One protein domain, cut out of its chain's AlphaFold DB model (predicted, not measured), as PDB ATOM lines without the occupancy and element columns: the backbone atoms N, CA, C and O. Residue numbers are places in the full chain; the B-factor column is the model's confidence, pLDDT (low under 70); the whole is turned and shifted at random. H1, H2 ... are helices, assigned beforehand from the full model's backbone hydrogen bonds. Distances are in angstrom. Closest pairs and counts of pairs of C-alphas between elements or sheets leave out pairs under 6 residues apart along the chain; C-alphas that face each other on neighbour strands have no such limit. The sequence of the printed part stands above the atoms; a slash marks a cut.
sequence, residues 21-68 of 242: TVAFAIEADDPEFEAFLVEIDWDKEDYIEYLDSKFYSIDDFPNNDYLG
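This is residues 21 to 68 of the 242 residues of the protein "Processed acidic surface protein" of Oceanobacillus sp. E9 (UniProt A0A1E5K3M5). With little regular structure, this small domain has two short helices, H1 and H2, meeting near their ends as an L, and the unnamed stretch of residues 54 to 68 folds back from H2 across the open side of the L. The printed part has 48 residues, of which 19 are in the two named helices, H1 then H2, with no named strand: all helix by class. It is compact, with a radius of gyration of the C-alphas of 10.2 A and spans of 30 by 24 by 17 A.

H1, residues 31 to 39, and H2, residues 44 to 53, are close but not clearly touching. Their closest C-alphas, those of Leu 37 and Lys 44, are 6.7 A apart. Their lines are about perpendicular, at 89 degrees. In both helices every O i to N i+4 pair is within hydrogen-bond range.

H1 begins at C-alpha 31 (-30.246, -27.151, 319.815) and is 12.4 A long from first to last C-alpha. H2 measures 14.1 A and ends at C-alpha 53 (-39.490, -28.017, 341.470).

The C-alphas farthest apart, those of Thr 21 and Ser 53, are 31.0 A apart. The printed part has no cut. The link from H1 to H2 is tight. pLDDT is under 70 at residues 21 to 26 and 28.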
ATOM      1  N   THR A  21     -45.650 -19.013 311.172       54.62
ATOM      2  CA  THR A  21     -44.676 -19.622 312.075       54.62
ATOM      3  C   THR A  21     -45.438 -19.958 313.345       54.62
ATOM      4  O   THR A  21     -45.699 -19.091 314.172       54.62
ATOM      5  N   VAL A  22     -45.912 -21.196 313.436       48.41
ATOM      6  CA  VAL A  22     -46.388 -21.734 314.699       48.41
ATOM      7  C   VAL A  22     -45.158 -21.761 315.603       48.41
ATOM      8  O   VAL A  22     -44.158 -22.382 315.246       48.41
ATOM      9  N   ALA A  23     -45.186 -20.991 316.689       48.81
ATOM     10  CA  ALA A  23     -44.216 -21.155 317.760       48.81
ATOM     11  C   ALA A  23     -44.433 -22.573 318.292       48.81
ATOM     12  O   ALA A  23     -45.509 -22.891 318.802       48.81
ATOM     13  N   PHE A  24     -43.492 -23.464 318.002       55.62
ATOM     14  CA  PHE A  24     -43.473 -24.776 318.626       55.62
ATOM     15  C   PHE A  24     -42.908 -24.570 320.026       55.62
ATOM     16  O   PHE A  24     -41.894 -23.894 320.149       55.62
ATOM     17  N   ALA A  25     -43.584 -25.118 321.040       60.62
ATOM     18  CA  ALA A  25     -43.035 -25.190 322.391       60.62
ATOM     19  C   ALA A  25     -41.631 -25.808 322.350       60.62
ATOM     20  O   ALA A  25     -41.354 -26.639 321.475       60.62
ATOM     21  N   ILE A  26     -40.764 -25.382 323.265       69.06
ATOM     22  CA  ILE A  26     -39.374 -25.844 323.318       69.06
ATOM     23  C   ILE A  26     -39.368 -27.358 323.521       69.06
ATOM     24  O   ILE A  26     -39.879 -27.859 324.519       69.06
ATOM     25  N   GLU A  27     -38.769 -28.098 322.590       70.25
ATOM     26  CA  GLU A  27     -38.488 -29.512 322.820       70.25
ATOM     27  C   GLU A  27     -37.230 -29.623 323.686       70.25
ATOM     28  O   GLU A  27     -36.250 -28.907 323.482       70.25
ATOM     29  N   ALA A  28     -37.217 -30.546 324.650       64.62
ATOM     30  CA  ALA A  28     -36.068 -30.701 325.536       64.62
ATOM     31  C   ALA A  28     -34.751 -30.945 324.773       64.62
ATOM     32  O   ALA A  28     -33.694 -30.633 325.297       64.62
ATOM     33  N   ASP A  29     -34.760 -31.528 323.573       71.25
ATOM     34  CA  ASP A  29     -33.585 -31.752 322.716       71.25
ATOM     35  C   ASP A  29     -33.357 -30.676 321.638       71.25
ATOM     36  O   ASP A  29     -32.587 -30.902 320.698       71.25
ATOM     37  N   ASP A  30     -33.977 -29.502 321.783       80.69
ATOM     38  CA  ASP A  30     -33.774 -28.361 320.895       80.69
ATOM     39  C   ASP A  30     -32.320 -27.831 320.980       80.69
ATOM     40  O   ASP A  30     -31.837 -27.488 322.064       80.69
ATOM     41  N   PRO A  31     -31.590 -27.729 319.849       85.12
ATOM     42  CA  PRO A  31     -30.246 -27.151 319.815       85.12
ATOM     43  C   PRO A  31     -30.141 -25.721 320.359       85.12
ATOM     44  O   PRO A  31     -29.067 -25.336 320.819       85.12
ATOM     45  N   GLU A  32     -31.203 -24.923 320.261       84.75
ATOM     46  CA  GLU A  32     -31.237 -23.558 320.785       84.75
ATOM     47  C   GLU A  32     -31.364 -23.558 322.318       84.75
ATOM     48  O   GLU A  32     -30.700 -22.756 322.973       84.75
ATOM     49  N   PHE A  33     -32.103 -24.512 322.898       87.56
ATOM     50  CA  PHE A  33     -32.175 -24.692 324.353       87.56
ATOM     51  C   PHE A  33     -30.824 -25.141 324.926       87.56
ATOM     52  O   PHE A  33     -30.333 -24.580 325.901       87.56
ATOM     53  N   GLU A  34     -30.152 -26.087 324.267       89.00
ATOM     54  CA  GLU A  34     -28.794 -26.506 324.642       89.00
ATOM     55  C   GLU A  34     -27.788 -25.344 324.565       89.00
ATOM     56  O   GLU A  34     -26.888 -25.234 325.398       89.00
ATOM     57  N   ALA A  35     -27.921 -24.463 323.566       89.12
ATOM     58  CA  ALA A  35     -27.069 -23.283 323.443       89.12
ATOM     59  C   ALA A  35     -27.299 -22.290 324.590       89.12
ATOM     60  O   ALA A  35     -26.324 -21.785 325.148       89.12
ATOM     61  N   PHE A  36     -28.560 -22.068 324.967       90.38
ATOM     62  CA  PHE A  36     -28.938 -21.251 326.116       90.38
ATOM     63  C   PHE A  36     -28.356 -21.804 327.428       90.38
ATOM     64  O   PHE A  36     -27.711 -21.068 328.171       90.38
ATOM     65  N   LEU A  37     -28.477 -23.110 327.684       92.62
ATOM     66  CA  LEU A  37     -27.924 -23.738 328.892       92.62
ATOM     67  C   LEU A  37     -26.404 -23.564 329.005       92.62
ATOM     68  O   LEU A  37     -25.880 -23.278 330.081       92.62
ATOM     69  N   VAL A  38     -25.688 -23.685 327.882       91.31
ATOM     70  CA  VAL A  38     -24.243 -23.425 327.827       91.31
ATOM     71  C   VAL A  38     -23.920 -21.958 328.119       91.31
ATOM     72  O   VAL A  38     -22.895 -21.682 328.740       91.31
ATOM     73  N   GLU A  39     -24.755 -21.023 327.666       89.50
ATOM     74  CA  GLU A  39     -24.573 -19.589 327.902       89.50
ATOM     75  C   GLU A  39     -24.687 -19.234 329.387       89.50
ATOM     76  O   GLU A  39     -23.848 -18.494 329.901       89.50
ATOM     77  N   ILE A  40     -25.660 -19.819 330.085       89.31
ATOM     78  CA  ILE A  40     -25.897 -19.560 331.511       89.31
ATOM     79  C   ILE A  40     -25.082 -20.472 332.448       89.31
ATOM     80  O   ILE A  40     -25.194 -20.347 333.666       89.31
ATOM     81  N   ASP A  41     -24.248 -21.363 331.897       93.12
ATOM     82  CA  ASP A  41     -23.448 -22.363 332.629       93.12
ATOM     83  C   ASP A  41     -24.308 -23.306 333.494       93.12
ATOM     84  O   ASP A  41     -23.992 -23.575 334.655       93.12
ATOM     85  N   TRP A  42     -25.411 -23.805 332.923       93.69
ATOM     86  CA  TRP A  42     -26.298 -24.785 333.556       93.69
ATOM     87  C   TRP A  42     -26.255 -26.149 332.882       93.69
ATOM     88  O   TRP A  42     -26.157 -26.280 331.662       93.69
ATOM     89  N   ASP A  43     -26.372 -27.184 333.711       95.06
ATOM     90  CA  ASP A  43     -26.644 -28.534 333.245       95.06
ATOM     91  C   ASP A  43     -28.132 -28.685 332.908       95.06
ATOM     92  O   ASP A  43     -29.007 -28.107 333.558       95.06
ATOM     93  N   LYS A  44     -28.415 -29.462 331.867       93.31
ATOM     94  CA  LYS A  44     -29.769 -29.657 331.361       93.31
ATOM     95  C   LYS A  44     -30.661 -30.381 332.353       93.31
ATOM     96  O   LYS A  44     -31.809 -29.982 332.539       93.31
ATOM     97  N   GLU A  45     -30.173 -31.474 332.929       94.25
ATOM     98  CA  GLU A  45     -30.938 -32.253 333.890       94.25
ATOM     99  C   GLU A  45     -31.238 -31.414 335.135       94.25
ATOM    100  O   GLU A  45     -32.388 -31.398 335.574       94.25
ATOM    101  N   ASP A  46     -30.257 -30.652 335.625       95.94
ATOM    102  CA  ASP A  46     -30.441 -29.742 336.761       95.94
ATOM    103  C   ASP A  46     -31.445 -28.614 336.435       95.94
ATOM    104  O   ASP A  46     -32.278 -28.266 337.271       95.94
ATOM    105  N   TYR A  47     -31.422 -28.060 335.217       95.62
ATOM    106  CA  TYR A  47     -32.367 -27.018 334.787       95.62
ATOM    107  C   TYR A  47     -33.804 -27.544 334.684       95.62
ATOM    108  O   TYR A  47     -34.751 -26.888 335.114       95.62
ATOM    109  N   ILE A  48     -33.988 -28.751 334.144       94.56
ATOM    110  CA  ILE A  48     -35.307 -29.393 334.077       94.56
ATOM    111  C   ILE A  48     -35.811 -29.733 335.487       94.56
ATOM    112  O   ILE A  48     -36.989 -29.529 335.770       94.56
ATOM    113  N   GLU A  49     -34.941 -30.219 336.379       95.31
ATOM    114  CA  GLU A  49     -35.293 -30.470 337.784       95.31
ATOM    115  C   GLU A  49     -35.681 -29.173 338.509       95.31
ATOM    116  O   GLU A  49     -36.638 -29.161 339.284       95.31
ATOM    117  N   TYR A  50     -34.995 -28.067 338.212       94.75
ATOM    118  CA  TYR A  50     -35.359 -26.748 338.715       94.75
ATOM    119  C   TYR A  50     -36.770 -26.338 338.281       94.75
ATOM    120  O   TYR A  50     -37.590 -26.003 339.140       94.75
ATOM    121  N   LEU A  51     -37.087 -26.411 336.984       93.50
ATOM    122  CA  LEU A  51     -38.428 -26.084 336.490       93.50
ATOM    123  C   LEU A  51     -39.502 -26.968 337.147       93.50
ATOM    124  O   LEU A  51     -40.503 -26.447 337.640       93.50
ATOM    125  N   ASP A  52     -39.262 -28.281 337.251       92.94
ATOM    126  CA  ASP A  52     -40.205 -29.222 337.875       92.94
ATOM    127  C   ASP A  52     -40.431 -28.898 339.360       92.94
ATOM    128  O   ASP A  52     -41.561 -28.954 339.849       92.94
ATOM    129  N   SER A  53     -39.384 -28.464 340.073       91.50
ATOM    130  CA  SER A  53     -39.490 -28.017 341.470       91.50
ATOM    131  C   SER A  53     -40.412 -26.805 341.646       91.50
ATOM    132  O   SER A  53     -41.003 -26.627 342.712       91.50
ATOM    133  N   LYS A  54     -40.578 -26.015 340.581       89.06
ATOM    134  CA  LYS A  54     -41.470 -24.855 340.492       89.06
ATOM    135  C   LYS A  54     -42.808 -25.186 339.829       89.06
ATOM    136  O   LYS A  54     -43.601 -24.283 339.591       89.06
ATOM    137  N   PHE A  55     -43.084 -26.470 339.590       91.81
ATOM    138  CA  PHE A  55     -44.276 -26.982 338.910       91.81
ATOM    139  C   PHE A  55     -44.384 -26.602 337.424       91.81
ATOM    140  O   PHE A  55     -45.489 -26.624 336.878       91.81
ATOM    141  N   TYR A  56     -43.257 -26.309 336.771       90.31
ATOM    142  CA  TYR A  56     -43.172 -26.027 335.339       90.31
ATOM    143  C   TYR A  56     -42.468 -27.157 334.580       90.31
ATOM    144  O   TYR A  56     -41.530 -27.788 335.062       90.31
ATOM    145  N   SER A  57     -42.903 -27.389 333.348       90.81
ATOM    146  CA  SER A  57     -42.214 -28.195 332.343       90.81
ATOM    147  C   SER A  57     -41.579 -27.283 331.295       90.81
ATOM    148  O   SER A  57     -42.069 -26.190 331.029       90.81
ATOM    149  N   ILE A  58     -40.536 -27.762 330.615       87.62
ATOM    150  CA  ILE A  58     -39.961 -27.055 329.459       87.62
ATOM    151  C   ILE A  58     -41.000 -26.824 328.343       87.62
ATOM    152  O   ILE A  58     -40.971 -25.803 327.663       87.62
ATOM    153  N   ASP A  59     -41.973 -27.734 328.226       85.56
ATOM    154  CA  ASP A  59     -43.067 -27.652 327.252       85.56
ATOM    155  C   ASP A  59     -44.046 -26.493 327.538       85.56
ATOM    156  O   ASP A  59     -44.854 -26.146 326.671       85.56
ATOM    157  N   ASP A  60     -44.002 -25.903 328.739       85.25
ATOM    158  CA  ASP A  60     -44.848 -24.763 329.109       85.25
ATOM    159  C   ASP A  60     -44.332 -23.443 328.504       85.25
ATOM    160  O   ASP A  60     -45.062 -22.448 328.472       85.25
ATOM    161  N   PHE A  61     -43.106 -23.431 327.961       85.44
ATOM    162  CA  PHE A  61     -42.471 -22.246 327.385       85.44
ATOM    163  C   PHE A  61     -42.587 -22.224 325.850       85.44
ATOM    164  O   PHE A  61     -42.239 -23.200 325.176       85.44
ATOM    165  N   PRO A  62     -43.036 -21.100 325.250       76.69
ATOM    166  CA  PRO A  62     -43.201 -21.004 323.800       76.69
ATOM    167  C   PRO A  62     -41.898 -21.077 322.997       76.69
ATOM    168  O   PRO A  62     -41.939 -21.497 321.844       76.69
ATOM    169  N   ASN A  63     -40.789 -20.578 323.551       78.31
ATOM    170  CA  ASN A  63     -39.443 -20.584 322.970       78.31
ATOM    171  C   ASN A  63     -38.408 -20.122 324.024       78.31
ATOM    172  O   ASN A  63     -38.793 -19.669 325.105       78.31
ATOM    173  N   ASN A  64     -37.114 -20.212 323.700       81.50
ATOM    174  CA  ASN A  64     -36.019 -19.899 324.630       81.50
ATOM    175  C   ASN A  64     -35.980 -18.441 325.110       81.50
ATOM    176  O   ASN A  64     -35.371 -18.185 326.140       81.50
ATOM    177  N   ASP A  65     -36.644 -17.500 324.427       81.88
ATOM    178  CA  ASP A  65     -36.711 -16.100 324.873       81.88
ATOM    179  C   ASP A  65     -37.523 -15.947 326.176       81.88
ATOM    180  O   ASP A  65     -37.466 -14.904 326.819       81.88
ATOM    181  N   TYR A  66     -38.293 -16.975 326.558       84.00
ATOM    182  CA  TYR A  66     -39.051 -17.034 327.813       84.00
ATOM    183  C   TYR A  66     -38.328 -17.807 328.921       84.00
ATOM    184  O   TYR A  66     -38.889 -17.982 330.000       84.00
ATOM    185  N   LEU A  67     -37.124 -18.313 328.653       90.25
ATOM    186  CA  LEU A  67     -36.283 -18.955 329.652       90.25
ATOM    187  C   LEU A  67     -35.346 -17.926 330.279       90.25
ATOM    188  O   LEU A  67     -34.901 -16.990 329.617       90.25
ATOM    189  N   GLY A  68     -35.012 -18.132 331.546       92.12
ATOM    190  CA  GLY A  68     -34.093 -17.266 332.275       92.12
ATOM    191  C   GLY A  68     -33.145 -18.042 333.174       92.12
ATOM    192  O   GLY A  68     -33.113 -19.284 333.180       92.12
TER     193      GLY A  68